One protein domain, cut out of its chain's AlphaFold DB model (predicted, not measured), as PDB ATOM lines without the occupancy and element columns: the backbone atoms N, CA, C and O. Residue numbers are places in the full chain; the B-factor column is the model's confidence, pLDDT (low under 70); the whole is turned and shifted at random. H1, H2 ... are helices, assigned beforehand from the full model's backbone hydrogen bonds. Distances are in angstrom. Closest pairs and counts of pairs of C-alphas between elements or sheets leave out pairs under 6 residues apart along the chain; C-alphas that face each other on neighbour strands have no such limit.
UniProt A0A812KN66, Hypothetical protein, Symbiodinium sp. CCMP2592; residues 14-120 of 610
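Overview. This is residues 14 to 120 of the 610 residues of the protein "Hypothetical protein" of Symbiodinium sp. CCMP2592 (UniProt A0A812KN66). Two lobes sit side by side along the longest axis: a loose helical lobe of H1, H2 and H3, and a lobe wound mostly from loops, residues 58 to 120, which holds H5, with the stretch near residues 101 to 108 on its side away from the helical lobe. H3 runs from the helical lobe toward the loop lobe, and short H4 lies at the joint just after it. The printed part has 107 residues with five named helices, in the order H1, H2, H3, H4, H5, and no named strand. The class is all helix, although the named helices hold 46 of the 107 residues, under half. The whole is compact, with a radius of gyration of the C-alphas of 14.8 A and spans of 41 by 28 by 22 A.

Arrangement. The longest helix, H3, residues 46 to 57, touches no helix. It is close to but not clearly touching H1, residues 14 to 23; their closest C-alphas, those of Val 20 and Val 46, are 7.7 A apart. H1 and H3 run the same way at a steep tilt of 59 degrees. H3 and H2, residues 29 to 39, are near each other, with 5 pairs of C-alphas within 10 A. H1 and H2 touch, with the C-alphas of Val 17 and Glu 32 closest at 6.2 A. They run opposite ways at a steep tilt of 56 degrees. H4, residues 61 to 64, is close to but not clearly touching H3; the closest C-alphas, those of Leu 56 and Arg 62, are 6.8 A apart. H5, residues 88 to 96, touches no helix and is apart from H1, H2, H3 and H4. Every O i to N i+4 pair is within hydrogen-bond range in H1, H2, H3 and H5; H4 is too short for such a pair, and its one O i to N i+3 pair is within range.

Along the chain. H3 measures 16.4 A from first to last C-alpha, from C-alpha 46 at (3.840, 6.714, -40.061) to C-alpha 57 at (13.222, 7.629, -53.450). H2 measures 15.4 A and H1 14.2 A; H1 begins with C-alpha 14 at (11.684, 9.972, -29.308). H5 measures 12.2 A and ends with C-alpha 96 at (34.295, 12.422, -43.438). H4, four residues, measures 5.3 A.

Size, cuts and confidence. The two C-alphas farthest apart, those of Ala 43 and Lys 100, are 44.1 A apart. The printed part has no cut. The link from H4 to H5, residues 65 to 87, is long; those from H1 to H2 and from H3 to H4 are tight, and that from H2 to H3 is short. Residues 97 to 120 hold no named element. The mean pLDDT of the printed part is 85.1; 21 residues are under 70, among them 26 to 29, 36 to 40, 42 to 44 and 99 to 100, and H2 has a mean of 68.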
ATOM      1  N   GLU A  14      10.755  11.084 -29.529       74.62
ATOM      2  CA  GLU A  14      11.684   9.972 -29.308       74.62
ATOM      3  C   GLU A  14      11.031   8.623 -29.625       74.62
ATOM      4  O   GLU A  14      11.612   7.805 -30.334       74.62
ATOM      5  N   ASP A  15       9.788   8.435 -29.195       78.69
ATOM      6  CA  ASP A  15       9.005   7.226 -29.437       78.69
ATOM      7  C   ASP A  15       8.675   7.030 -30.930       78.69
ATOM      8  O   ASP A  15       8.797   5.926 -31.473       78.69
ATOM      9  N   LYS A  16       8.339   8.114 -31.643       74.25
ATOM     10  CA  LYS A  16       8.097   8.079 -33.099       74.25
ATOM     11  C   LYS A  16       9.383   7.864 -33.899       74.25
ATOM     12  O   LYS A  16       9.380   7.081 -34.850       74.25
ATOM     13  N   VAL A  17      10.482   8.518 -33.511       74.88
ATOM     14  CA  VAL A  17      11.815   8.277 -34.087       74.88
ATOM     15  C   VAL A  17      12.172   6.807 -33.925       74.88
ATOM     16  O   VAL A  17      12.497   6.165 -34.918       74.88
ATOM     17  N   LYS A  18      12.031   6.259 -32.715       77.56
ATOM     18  CA  LYS A  18      12.352   4.867 -32.401       77.56
ATOM     19  C   LYS A  18      11.512   3.878 -33.209       77.56
ATOM     20  O   LYS A  18      12.071   2.935 -33.755       77.56
ATOM     21  N   SER A  19      10.213   4.131 -33.382       77.19
ATOM     22  CA  SER A  19       9.340   3.307 -34.232       77.19
ATOM     23  C   SER A  19       9.809   3.268 -35.697       77.19
ATOM     24  O   SER A  19       9.911   2.196 -36.299       77.19
ATOM     25  N   VAL A  20      10.171   4.422 -36.273       69.25
ATOM     26  CA  VAL A  20      10.743   4.482 -37.630       69.25
ATOM     27  C   VAL A  20      12.112   3.789 -37.668       69.25
ATOM     28  O   VAL A  20      12.402   3.042 -38.601       69.25
ATOM     29  N   GLN A  21      12.943   3.992 -36.648       75.62
ATOM     30  CA  GLN A  21      14.276   3.403 -36.522       75.62
ATOM     31  C   GLN A  21      14.234   1.870 -36.486       75.62
ATOM     32  O   GLN A  21      14.993   1.219 -37.207       75.62
ATOM     33  N   GLU A  22      13.313   1.304 -35.701       76.56
ATOM     34  CA  GLU A  22      13.050  -0.134 -35.600       76.56
ATOM     35  C   GLU A  22      12.550  -0.700 -36.934       76.56
ATOM     36  O   GLU A  22      13.054  -1.723 -37.396       76.56
ATOM     37  N   ARG A  23      11.637   0.001 -37.623       65.94
ATOM     38  CA  ARG A  23      11.084  -0.454 -38.912       65.94
ATOM     39  C   ARG A  23      12.109  -0.454 -40.052       65.94
ATOM     40  O   ARG A  23      11.980  -1.243 -40.986       65.94
ATOM     41  N   PHE A  24      13.113   0.421 -39.994       63.41
ATOM     42  CA  PHE A  24      14.182   0.515 -40.995       63.41
ATOM     43  C   PHE A  24      15.496  -0.166 -40.576       63.41
ATOM     44  O   PHE A  24      16.468  -0.085 -41.332       63.41
ATOM     45  N   GLU A  25      15.548  -0.818 -39.407       70.75
ATOM     46  CA  GLU A  25      16.763  -1.422 -38.828       70.75
ATOM     47  C   GLU A  25      17.980  -0.466 -38.831       70.75
ATOM     48  O   GLU A  25      19.125  -0.876 -39.050       70.75
ATOM     49  N   SER A  26      17.754   0.842 -38.666       56.44
ATOM     50  CA  SER A  26      18.763   1.861 -38.983       56.44
ATOM     51  C   SER A  26      18.929   2.870 -37.857       56.44
ATOM     52  O   SER A  26      18.126   3.779 -37.744       56.44
ATOM     53  N   GLU A  27      20.026   2.793 -37.097       62.56
ATOM     54  CA  GLU A  27      20.409   3.802 -36.088       62.56
ATOM     55  C   GLU A  27      20.981   5.101 -36.681       62.56
ATOM     56  O   GLU A  27      21.855   5.743 -36.098       62.56
ATOM     57  N   GLU A  28      20.579   5.471 -37.897       67.31
ATOM     58  CA  GLU A  28      21.273   6.535 -38.608       67.31
ATOM     59  C   GLU A  28      20.680   7.934 -38.368       67.31
ATOM     60  O   GLU A  28      19.466   8.127 -38.457       67.31
ATOM     61  N   PRO A  29      21.536   8.961 -38.194       63.66
ATOM     62  CA  PRO A  29      21.129  10.327 -37.840       63.66
ATOM     63  C   PRO A  29      20.266  11.035 -38.900       63.66
ATOM     64  O   PRO A  29      19.695  12.091 -38.638       63.66
ATOM     65  N   TRP A  30      20.143  10.483 -40.112       71.00
ATOM     66  CA  TRP A  30      19.225  11.026 -41.116       71.00
ATOM     67  C   TRP A  30      17.756  10.717 -40.793       71.00
ATOM     68  O   TRP A  30      16.890  11.454 -41.264       71.00
ATOM     69  N   VAL A  31      17.469   9.664 -40.015       69.62
ATOM     70  CA  VAL A  31      16.107   9.322 -39.569       69.62
ATOM     71  C   VAL A  31      15.605  10.396 -38.607       69.62
ATOM     72  O   VAL A  31      14.542  10.961 -38.842       69.62
ATOM     73  N   GLU A  32      16.412  10.779 -37.615       70.38
ATOM     74  CA  GLU A  32      16.110  11.880 -36.687       70.38
ATOM     75  C   GLU A  32      15.869  13.200 -37.423       70.38
ATOM     76  O   GLU A  32      14.877  13.882 -37.189       70.38
ATOM     77  N   GLN A  33      16.751  13.539 -38.368       64.88
ATOM     78  CA  GLN A  33      16.655  14.780 -39.132       64.88
ATOM     79  C   GLN A  33      15.377  14.841 -39.982       64.88
ATOM     80  O   GLN A  33      14.836  15.918 -40.214       64.88
ATOM     81  N   LEU A  34      14.886  13.689 -40.436       65.75
ATOM     82  CA  LEU A  34      13.675  13.585 -41.236       65.75
ATOM     83  C   LEU A  34      12.408  13.586 -40.375       65.75
ATOM     84  O   LEU A  34      11.454  14.278 -40.718       65.75
ATOM     85  N   VAL A  35      12.402  12.857 -39.255       71.94
ATOM     86  CA  VAL A  35      11.276  12.869 -38.311       71.94
ATOM     87  C   VAL A  35      11.134  14.258 -37.686       71.94
ATOM     88  O   VAL A  35      10.015  14.740 -37.581       71.94
ATOM     89  N   ALA A  36      12.231  14.961 -37.382       68.94
ATOM     90  CA  ALA A  36      12.195  16.328 -36.858       68.94
ATOM     91  C   ALA A  36      11.566  17.341 -37.833       68.94
ATOM     92  O   ALA A  36      10.761  18.163 -37.414       68.94
ATOM     93  N   VAL A  37      11.875  17.263 -39.138       66.94
ATOM     94  CA  VAL A  37      11.262  18.139 -40.168       66.94
ATOM     95  C   VAL A  37       9.747  17.960 -40.238       66.94
ATOM     96  O   VAL A  37       9.016  18.885 -40.582       66.94
ATOM     97  N   HIS A  38       9.285  16.756 -39.938       66.44
ATOM     98  CA  HIS A  38       7.903  16.361 -40.097       66.44
ATOM     99  C   HIS A  38       7.124  16.521 -38.772       66.44
ATOM    100  O   HIS A  38       5.980  16.967 -38.798       66.44
ATOM    101  N   TYR A  39       7.736  16.303 -37.606       69.62
ATOM    102  CA  TYR A  39       7.093  16.380 -36.284       69.62
ATOM    103  C   TYR A  39       6.322  17.685 -36.023       69.62
ATOM    104  O   TYR A  39       5.228  17.636 -35.464       69.62
ATOM    105  N   ASP A  40       6.811  18.825 -36.520       67.88
ATOM    106  CA  ASP A  40       6.146  20.131 -36.369       67.88
ATOM    107  C   ASP A  40       4.758  20.214 -37.043       67.88
ATOM    108  O   ASP A  40       3.993  21.139 -36.775       67.88
ATOM    109  N   SER A  41       4.398  19.250 -37.899       70.06
ATOM    110  CA  SER A  41       3.103  19.218 -38.601       70.06
ATOM    111  C   SER A  41       1.971  18.498 -37.846       70.06
ATOM    112  O   SER A  41       0.842  18.477 -38.330       70.06
ATOM    113  N   GLY A  42       2.227  17.951 -36.651       65.75
ATOM    114  CA  GLY A  42       1.197  17.535 -35.682       65.75
ATOM    115  C   GLY A  42       0.342  16.303 -36.023       65.75
ATOM    116  O   GLY A  42      -0.284  15.753 -35.123       65.75
ATOM    117  N   ALA A  43       0.337  15.817 -37.267       65.75
ATOM    118  CA  ALA A  43      -0.521  14.710 -37.705       65.75
ATOM    119  C   ALA A  43       0.183  13.786 -38.711       65.75
ATOM    120  O   ALA A  43      -0.291  13.573 -39.823       65.75
ATOM    121  N   LEU A  44       1.354  13.259 -38.347       63.78
ATOM    122  CA  LEU A  44       2.023  12.272 -39.194       63.78
ATOM    123  C   LEU A  44       1.580  10.869 -38.856       63.78
ATOM    124  O   LEU A  44       2.007  10.293 -37.853       63.78
ATOM    125  N   ASP A  45       0.775  10.336 -39.761       82.62
ATOM    126  CA  ASP A  45       0.687   8.908 -39.980       82.62
ATOM    127  C   ASP A  45       2.056   8.384 -40.459       82.62
ATOM    128  O   ASP A  45       2.664   8.898 -41.407       82.62
ATOM    129  N   VAL A  46       2.564   7.370 -39.759       78.50
ATOM    130  CA  VAL A  46       3.840   6.714 -40.061       78.50
ATOM    131  C   VAL A  46       3.789   6.067 -41.447       78.50
ATOM    132  O   VAL A  46       4.803   6.063 -42.150       78.50
ATOM    133  N   ASP A  47       2.633   5.555 -41.875       77.12
ATOM    134  CA  ASP A  47       2.493   4.900 -43.176       77.12
ATOM    135  C   ASP A  47       2.443   5.910 -44.338       77.12
ATOM    136  O   ASP A  47       3.093   5.683 -45.371       77.12
ATOM    137  N   ASP A  48       1.796   7.069 -44.165       83.06
ATOM    138  CA  ASP A  48       1.894   8.173 -45.132       83.06
ATOM    139  C   ASP A  48       3.335   8.699 -45.228       83.06
ATOM    140  O   ASP A  48       3.885   8.868 -46.319       83.06
ATOM    141  N   PHE A  49       4.027   8.833 -44.095       77.19
ATOM    142  CA  PHE A  49       5.434   9.234 -44.072       77.19
ATOM    143  C   PHE A  49       6.353   8.245 -44.812       77.19
ATOM    144  O   PHE A  49       7.193   8.654 -45.622       77.19
ATOM    145  N   VAL A  50       6.185   6.935 -44.593       79.81
ATOM    146  CA  VAL A  50       6.919   5.888 -45.329       79.81
ATOM    147  C   VAL A  50       6.600   5.947 -46.828       79.81
ATOM    148  O   VAL A  50       7.496   5.789 -47.666       79.81
ATOM    149  N   SER A  51       5.351   6.238 -47.187       83.88
ATOM    150  CA  SER A  51       4.917   6.400 -48.577       83.88
ATOM    151  C   SER A  51       5.564   7.618 -49.240       83.88
ATOM    152  O   SER A  51       6.133   7.492 -50.329       83.88
ATOM    153  N   GLN A  52       5.600   8.768 -48.561       83.12
ATOM    154  CA  GLN A  52       6.305   9.971 -49.012       83.12
ATOM    155  C   GLN A  52       7.810   9.714 -49.173       83.12
ATOM    156  O   GLN A  52       8.421  10.118 -50.165       83.12
ATOM    157  N   LEU A  53       8.416   8.964 -48.253       80.62
ATOM    158  CA  LEU A  53       9.812   8.536 -48.321       80.62
ATOM    159  C   LEU A  53      10.116   7.657 -49.540       80.62
ATOM    160  O   LEU A  53      11.151   7.832 -50.197       80.62
ATOM    161  N   ASN A  54       9.222   6.721 -49.854       84.69
ATOM    162  CA  ASN A  54       9.315   5.864 -51.032       84.69
ATOM    163  C   ASN A  54       9.113   6.666 -52.324       84.69
ATOM    164  O   ASN A  54       9.879   6.500 -53.280       84.69
ATOM    165  N   LEU A  55       8.171   7.611 -52.328       85.06
ATOM    166  CA  LEU A  55       7.961   8.571 -53.412       85.06
ATOM    167  C   LEU A  55       9.204   9.431 -53.650       85.06
ATOM    168  O   LEU A  55       9.644   9.543 -54.795       85.06
ATOM    169  N   LEU A  56       9.838   9.961 -52.600       81.94
ATOM    170  CA  LEU A  56      11.092  10.728 -52.663       81.94
ATOM    171  C   LEU A  56      12.293   9.891 -53.123       81.94
ATOM    172  O   LEU A  56      13.263  10.438 -53.649       81.94
ATOM    173  N   ASN A  57      12.227   8.572 -52.952       85.06
ATOM    174  CA  ASN A  57      13.222   7.629 -53.450       85.06
ATOM    175  C   ASN A  57      12.938   7.134 -54.874       85.06
ATOM    176  O   ASN A  57      13.803   6.462 -55.449       85.06
ATOM    177  N   SER A  58      11.777   7.457 -55.452       90.44
ATOM    178  CA  SER A  58      11.423   7.024 -56.799       90.44
ATOM    179  C   SER A  58      12.411   7.567 -57.846       90.44
ATOM    180  O   SER A  58      12.980   8.655 -57.694       90.44
ATOM    181  N   PRO A  59      12.627   6.851 -58.963       90.12
ATOM    182  CA  PRO A  59      13.515   7.317 -60.027       90.12
ATOM    183  C   PRO A  59      13.136   8.698 -60.579       90.12
ATOM    184  O   PRO A  59      14.008   9.403 -61.082       90.12
ATOM    185  N   GLN A  60      11.854   9.075 -60.499       91.69
ATOM    186  CA  GLN A  60      11.308  10.340 -60.996       91.69
ATOM    187  C   GLN A  60      11.647  11.513 -60.068       91.69
ATOM    188  O   GLN A  60      12.157  12.529 -60.536       91.69
ATOM    189  N   THR A  61      11.453  11.367 -58.759       94.06
ATOM    190  CA  THR A  61      11.765  12.418 -57.771       94.06
ATOM    191  C   THR A  61      13.265  12.601 -57.588       94.06
ATOM    192  O   THR A  61      13.739  13.736 -57.531       94.06
ATOM    193  N   ARG A  62      14.051  11.517 -57.667       95.62
ATOM    194  CA  ARG A  62      15.523  11.584 -57.755       95.62
ATOM    195  C   ARG A  62      15.996  12.460 -58.912       95.62
ATOM    196  O   ARG A  62      17.084  13.034 -58.849       95.62
ATOM    197  N   ARG A  63      15.180  12.613 -59.968       95.69
ATOM    198  CA  ARG A  63      15.505  13.504 -61.088       95.69
ATOM    199  C   ARG A  63      15.465  14.981 -60.754       95.69
ATOM    200  O   ARG A  63      16.081  15.775 -61.459       95.69
ATOM    201  N   LEU A  64      14.739  15.327 -59.708       96.44
ATOM    202  CA  LEU A  64      14.498  16.690 -59.278       96.44
ATOM    203  C   LEU A  64      15.367  17.061 -58.075       96.44
ATOM    204  O   LEU A  64      15.247  18.179 -57.587       96.44
ATOM    205  N   GLN A  65      16.255  16.168 -57.628       97.62
ATOM    206  CA  GLN A  65      17.085  16.373 -56.447       97.62
ATOM    207  C   GLN A  65      18.575  16.539 -56.781       97.62
ATOM    208  O   GLN A  65      19.126  15.873 -57.664       97.62
ATOM    209  N   ARG A  66      19.257  17.418 -56.043       98.00
ATOM    210  CA  ARG A  66      20.718  17.592 -56.057       98.00
ATOM    211  C   ARG A  66      21.359  16.678 -55.025       98.00
ATOM    212  O   ARG A  66      20.738  16.302 -54.040       98.00
ATOM    213  N   CYS A  67      22.620  16.346 -55.249       97.88
ATOM    214  CA  CYS A  67      23.430  15.559 -54.332       97.88
ATOM    215  C   CYS A  67      23.368  16.115 -52.899       97.88
ATOM    216  O   CYS A  67      23.546  17.314 -52.688       97.88
ATOM    217  N   ALA A  68      23.202  15.231 -51.918       97.75
ATOM    218  CA  ALA A  68      23.136  15.582 -50.500       97.75
ATOM    219  C   ALA A  68      24.416  16.252 -49.965       97.75
ATOM    220  O   ALA A  68      24.377  16.948 -48.960       97.75
ATOM    221  N   THR A  69      25.562  16.081 -50.635       96.56
ATOM    222  CA  THR A  69      26.805  16.785 -50.280       96.56
ATOM    223  C   THR A  69      26.655  18.299 -50.494       96.56
ATOM    224  O   THR A  69      26.428  18.715 -51.637       96.56
ATOM    225  N   PRO A  70      26.862  19.134 -49.460       95.25
ATOM    226  CA  PRO A  70      26.795  20.587 -49.583       95.25
ATOM    227  C   PRO A  70      27.697  21.118 -50.706       95.25
ATOM    228  O   PRO A  70      28.854  20.718 -50.841       95.25
ATOM    229  N   GLY A  71      27.153  22.000 -51.548       94.44
ATOM    230  CA  GLY A  71      27.880  22.621 -52.661       94.44
ATOM    231  C   GLY A  71      28.107  21.737 -53.896       94.44
ATOM    232  O   GLY A  71      28.621  22.229 -54.898       94.44
ATOM    233  N   CYS A  72      27.708  20.460 -53.885       96.19
ATOM    234  CA  CYS A  72      27.778  19.609 -55.072       96.19
ATOM    235  C   CYS A  72      26.684  20.005 -56.082       96.19
ATOM    236  O   CYS A  72      25.496  19.882 -55.775       96.19
ATOM    237  N   PRO A  73      27.025  20.439 -57.312       96.94
ATOM    238  CA  PRO A  73      26.017  20.891 -58.263       96.94
ATOM    239  C   PRO A  73      25.312  19.752 -59.004       96.94
ATOM    240  O   PRO A  73      24.381  20.011 -59.762       96.94
ATOM    241  N   PHE A  74      25.750  18.510 -58.814       97.69
ATOM    242  CA  PHE A  74      25.266  17.358 -59.562       97.69
ATOM    243  C   PHE A  74      23.976  16.790 -58.982       97.69
ATOM    244  O   PHE A  74      23.703  16.895 -57.787       97.69
ATOM    245  N   ARG A  75      23.190  16.170 -59.854       97.75
ATOM    246  CA  ARG A  75      21.944  15.489 -59.519       97.75
ATOM    247  C   ARG A  75      22.198  14.199 -58.735       97.75
ATOM    248  O   ARG A  75      23.266  13.599 -58.876       97.75
ATOM    249  N   VAL A  76      21.231  13.766 -57.925       97.94
ATOM    250  CA  VAL A  76      21.268  12.435 -57.289       97.94
ATOM    251  C   VAL A  76      21.366  11.353 -58.361       97.94
ATOM    252  O   VAL A  76      20.751  11.462 -59.423       97.94
ATOM    253  N   HIS A  77      22.146  10.312 -58.077       97.62
ATOM    254  CA  HIS A  77      22.296   9.177 -58.974       97.62
ATOM    255  C   HIS A  77      20.958   8.422 -59.115       97.62
ATOM    256  O   HIS A  77      20.255   8.176 -58.133       97.62
ATOM    257  N   GLU A  78      20.603   8.028 -60.339       96.81
ATOM    258  CA  GLU A  78      19.328   7.383 -60.675       96.81
ATOM    259  C   GLU A  78      19.161   6.033 -59.964       96.81
ATOM    260  O   GLU A  78      18.076   5.694 -59.502       96.81
ATOM    261  N   CYS A  79      20.255   5.284 -59.809       96.00
ATOM    262  CA  CYS A  79      20.271   4.060 -59.009       96.00
ATOM    263  C   CYS A  79      20.105   4.338 -57.503       96.00
ATOM    264  O   CYS A  79      20.939   5.021 -56.903       96.00
ATOM    265  N   ALA A  80      19.091   3.706 -56.899       95.31
ATOM    266  CA  ALA A  80      18.749   3.834 -55.483       95.31
ATOM    267  C   ALA A  80      19.905   3.532 -54.519       95.31
ATOM    268  O   ALA A  80      20.053   4.216 -53.508       95.31
ATOM    269  N   THR A  81      20.791   2.613 -54.916       95.81
ATOM    270  CA  THR A  81      21.943   2.144 -54.126       95.81
ATOM    271  C   THR A  81      22.979   3.213 -53.787       95.81
ATOM    272  O   THR A  81      23.867   2.976 -52.975       95.81
ATOM    273  N   PHE A  82      22.921   4.388 -54.415       96.62
ATOM    274  CA  PHE A  82      23.784   5.519 -54.071       96.62
ATOM    275  C   PHE A  82      23.180   6.424 -52.989       96.62
ATOM    276  O   PHE A  82      23.810   7.418 -52.622       96.62
ATOM    277  N   GLY A  83      21.983   6.101 -52.489       96.06
ATOM    278  CA  GLY A  83      21.269   6.909 -51.507       96.06
ATOM    279  C   GLY A  83      20.924   8.286 -52.075       96.06
ATOM    280  O   GLY A  83      20.442   8.383 -53.207       96.06
ATOM    281  N   GLY A  84      21.214   9.342 -51.312       96.94
ATOM    282  CA  GLY A  84      21.012  10.745 -51.704       96.94
ATOM    283  C   GLY A  84      22.182  11.390 -52.458       96.94
ATOM    284  O   GLY A  84      22.264  12.614 -52.552       96.94
ATOM    285  N   TYR A  85      23.136  10.611 -52.976       97.69
ATOM    286  CA  TYR A  85      24.382  11.142 -53.539       97.69
ATOM    287  C   TYR A  85      24.492  10.945 -55.052       97.69
ATOM    288  O   TYR A  85      23.978   9.983 -55.618       97.69
ATOM    289  N   CYS A  86      25.232  11.828 -55.732       97.69
ATOM    290  CA  CYS A  86      25.542  11.654 -57.156       97.69
ATOM    291  C   CYS A  86      26.590  10.554 -57.412       97.69
ATOM    292  O   CYS A  86      26.697  10.033 -58.520       97.69
ATOM    293  N   CYS A  87      27.409  10.229 -56.403       97.00
ATOM    294  CA  CYS A  87      28.421   9.175 -56.441       97.00
ATOM    295  C   CYS A  87      28.886   8.796 -55.022       97.00
ATOM    296  O   CYS A  87      28.722   9.565 -54.073       97.00
ATOM    297  N   LYS A  88      29.564   7.647 -54.879       95.88
ATOM    298  CA  LYS A  88      30.119   7.191 -53.587       95.88
ATOM    299  C   LYS A  88      31.169   8.142 -53.006       95.88
ATOM    300  O   LYS A  88      31.269   8.263 -51.793       95.88
ATOM    301  N   GLN A  89      31.931   8.841 -53.852       95.62
ATOM    302  CA  GLN A  89      32.937   9.799 -53.384       95.62
ATOM    303  C   GLN A  89      32.283  10.981 -52.660       95.62
ATOM    304  O   GLN A  89      32.763  11.380 -51.609       95.62
ATOM    305  N   CYS A  90      31.157  11.479 -53.177       96.44
ATOM    306  CA  CYS A  90      30.363  12.531 -52.542       96.44
ATOM    307  C   CYS A  90      29.829  12.113 -51.169       96.44
ATOM    308  O   CYS A  90      29.929  12.893 -50.226       96.44
ATOM    309  N   HIS A  91      29.364  10.870 -51.030       96.19
ATOM    310  CA  HIS A  91      29.025  10.312 -49.722       96.19
ATOM    311  C   HIS A  91      30.225  10.330 -48.764       96.19
ATOM    312  O   HIS A  91      30.117  10.842 -47.654       96.19
ATOM    313  N   PHE A  92      31.399   9.861 -49.203       94.56
ATOM    314  CA  PHE A  92      32.606   9.899 -48.367       94.56
ATOM    315  C   PHE A  92      33.015  11.320 -47.969       94.56
ATOM    316  O   PHE A  92      33.444  11.515 -46.834       94.56
ATOM    317  N   VAL A  93      32.881  12.302 -48.871       94.94
ATOM    318  CA  VAL A  93      33.121  13.720 -48.549       94.94
ATOM    319  C   VAL A  93      32.171  14.181 -47.456       94.94
ATOM    320  O   VAL A  93      32.616  14.819 -46.508       94.94
ATOM    321  N   HIS A  94      30.885  13.849 -47.596       94.81
ATOM    322  CA  HIS A  94      29.852  14.276 -46.664       94.81
ATOM    323  C   HIS A  94      30.104  13.705 -45.266       94.81
ATOM    324  O   HIS A  94      30.199  14.464 -44.311       94.81
ATOM    325  N   VAL A  95      30.328  12.392 -45.163       94.19
ATOM    326  CA  VAL A  95      30.521  11.711 -43.873       94.19
ATOM    327  C   VAL A  95      31.863  12.056 -43.223       94.19
ATOM    328  O   VAL A  95      31.947  12.191 -42.009       94.19
ATOM    329  N   ARG A  96      32.947  12.191 -44.001       93.19
ATOM    330  CA  ARG A  96      34.295  12.422 -43.438       93.19
ATOM    331  C   ARG A  96      34.681  13.897 -43.324       93.19
ATOM    332  O   ARG A  96      35.749  14.186 -42.785       93.19
ATOM    333  N   GLY A  97      33.891  14.814 -43.887       89.69
ATOM    334  CA  GLY A  97      34.126  16.262 -43.845       89.69
ATOM    335  C   GLY A  97      35.434  16.738 -44.493       89.69
ATOM    336  O   GLY A  97      35.856  17.870 -44.273       89.69
ATOM    337  N   LYS A  98      36.132  15.889 -45.260       78.88
ATOM    338  CA  LYS A  98      37.461  16.198 -45.811       78.88
ATOM    339  C   LYS A  98      37.560  15.790 -47.271       78.88
ATOM    340  O   LYS A  98      37.690  14.607 -47.578       78.88
ATOM    341  N   THR A  99      37.646  16.775 -48.163       65.69
ATOM    342  CA  THR A  99      38.252  16.571 -49.482       65.69
ATOM    343  C   THR A  99      39.208  17.683 -49.867       65.69
ATOM    344  O   THR A  99      38.877  18.862 -49.911       65.69
ATOM    345  N   LYS A 100      40.423  17.268 -50.235       66.31
ATOM    346  CA  LYS A 100      41.327  18.062 -51.063       66.31
ATOM    347  C   LYS A 100      40.846  17.943 -52.514       66.31
ATOM    348  O   LYS A 100      41.333  17.103 -53.262       66.31
ATOM    349  N   GLY A 101      39.852  18.750 -52.880       73.81
ATOM    350  CA  GLY A 101      39.338  18.870 -54.250       73.81
ATOM    351  C   GLY A 101      38.051  18.082 -54.511       73.81
ATOM    352  O   GLY A 101      37.916  16.925 -54.116       73.81
ATOM    353  N   SER A 102      37.098  18.717 -55.199       67.25
ATOM    354  CA  SER A 102      35.793  18.148 -55.565       67.25
ATOM    355  C   SER A 102      35.910  17.162 -56.735       67.25
ATOM    356  O   SER A 102      35.321  17.345 -57.802       67.25
ATOM    357  N   GLN A 103      36.723  16.122 -56.583       87.50
ATOM    358  CA  GLN A 103      36.737  15.049 -57.566       87.50
ATOM    359  C   GLN A 103      35.599  14.084 -57.249       87.50
ATOM    360  O   GLN A 103      35.547  13.481 -56.180       87.50
ATOM    361  N   HIS A 104      34.661  13.975 -58.183       95.56
ATOM    362  CA  HIS A 104      33.601  12.979 -58.140       95.56
ATOM    363  C   HIS A 104      34.167  11.592 -58.471       95.56
ATOM    364  O   HIS A 104      35.189  11.465 -59.142       95.56
ATOM    365  N   GLY A 105      33.498  10.536 -58.009       93.94
ATOM    366  CA  GLY A 105      33.882   9.170 -58.365       93.94
ATOM    367  C   GLY A 105      33.597   8.862 -59.839       93.94
ATOM    368  O   GLY A 105      32.723   9.477 -60.445       93.94
ATOM    369  N   GLY A 106      34.259   7.847 -60.404       94.88
ATOM    370  CA  GLY A 106      34.101   7.462 -61.819       94.88
ATOM    371  C   GLY A 106      32.702   6.972 -62.231       94.88
ATOM    372  O   GLY A 106      32.448   6.799 -63.415       94.88
ATOM    373  N   ARG A 107      31.792   6.757 -61.271       95.31
ATOM    374  CA  ARG A 107      30.364   6.462 -61.505       95.31
ATOM    375  C   ARG A 107      29.449   7.645 -61.177       95.31
ATOM    376  O   ARG A 107      28.296   7.449 -60.827       95.31
ATOM    377  N   CYS A 108      29.970   8.865 -61.185       96.69
ATOM    378  CA  CYS A 108      29.125  10.047 -61.095       96.69
ATOM    379  C   CYS A 108      28.313  10.183 -62.380       96.69
ATOM    380  O   CYS A 108      28.876  10.057 -63.465       96.69
ATOM    381  N   GLU A 109      27.022  10.495 -62.275       92.06
ATOM    382  CA  GLU A 109      26.220  10.784 -63.470       92.06
ATOM    383  C   GLU A 109      26.744  11.993 -64.247       92.06
ATOM    384  O   GLU A 109      26.471  12.119 -65.437       92.06
ATOM    385  N   GLY A 110      27.450  12.912 -63.576       95.75
ATOM    386  CA  GLY A 110      27.979  14.131 -64.190       95.75
ATOM    387  C   GLY A 110      26.897  15.093 -64.692       95.75
ATOM    388  O   GLY A 110      27.221  16.117 -65.285       95.75
ATOM    389  N   LYS A 111      25.618  14.795 -64.443       97.19
ATOM    390  CA  LYS A 111      24.485  15.641 -64.814       97.19
ATOM    391  C   LYS A 111      24.301  16.724 -63.748       97.19
ATOM    392  O   LYS A 111      24.046  16.374 -62.591       97.19
ATOM    393  N   PRO A 112      24.448  18.016 -64.080       97.38
ATOM    394  CA  PRO A 112      24.120  19.084 -63.145       97.38
ATOM    395  C   PRO A 112      22.625  19.022 -62.803       97.38
ATOM    396  O   PRO A 112      21.789  18.814 -63.682       97.38
ATOM    397  N   GLY A 113      22.294  19.154 -61.519       96.25
ATOM    398  CA  GLY A 113      20.913  19.359 -61.088       96.25
ATOM    399  C   GLY A 113      20.456  20.775 -61.437       96.25
ATOM    400  O   GLY A 113      21.286  21.675 -61.596       96.25
ATOM    401  N   SER A 114      19.143  20.986 -61.549       95.81
ATOM    402  CA  SER A 114      18.608  22.342 -61.700       95.81
ATOM    403  C   SER A 114      18.953  23.172 -60.460       95.81
ATOM    404  O   SER A 114      19.091  22.638 -59.361       95.81
ATOM    405  N   HIS A 115      19.062  24.489 -60.604       92.94
ATOM    406  CA  HIS A 115      19.169  25.383 -59.448       92.94
ATOM    407  C   HIS A 115      17.905  25.336 -58.571       92.94
ATOM    408  O   HIS A 115      17.995  25.601 -57.378       92.94
ATOM    409  N   LEU A 116      16.767  24.940 -59.155       96.12
ATOM    410  CA  LEU A 116      15.493  24.703 -58.466       96.12
ATOM    411  C   LEU A 116      15.389  23.298 -57.859       96.12
ATOM    412  O   LEU A 116      14.418  22.994 -57.173       96.12
ATOM    413  N   SER A 117      16.343  22.410 -58.150       96.06
ATOM    414  CA  SER A 117      16.327  21.060 -57.601       96.06
ATOM    415  C   SER A 117      16.620  21.102 -56.104       96.06
ATOM    416  O   SER A 117      17.640  21.655 -55.686       96.06
ATOM    417  N   LEU A 118      15.749  20.475 -55.315       96.44
ATOM    418  CA  LEU A 118      15.907  20.364 -53.866       96.44
ATOM    419  C   LEU A 118      17.154  19.544 -53.530       96.44
ATOM    420  O   LEU A 118      17.507  18.611 -54.252       96.44
ATOM    421  N   GLN A 119      17.846  19.876 -52.445       97.62
ATOM    422  CA  GLN A 119      18.953  19.047 -51.981       97.62
ATOM    423  C   GLN A 119      18.400  17.736 -51.415       97.62
ATOM    424  O   GLN A 119      17.461  17.745 -50.625       97.62
ATOM    425  N   ALA A 120      18.947  16.605 -51.852       97.12
ATOM    426  CA  ALA A 120      18.527  15.308 -51.350       97.12
ATOM    427  C   ALA A 120      18.906  15.126 -49.884       97.12
ATOM    428  O   ALA A 120      19.946  15.615 -49.435       97.12
TER     429      ALA A 120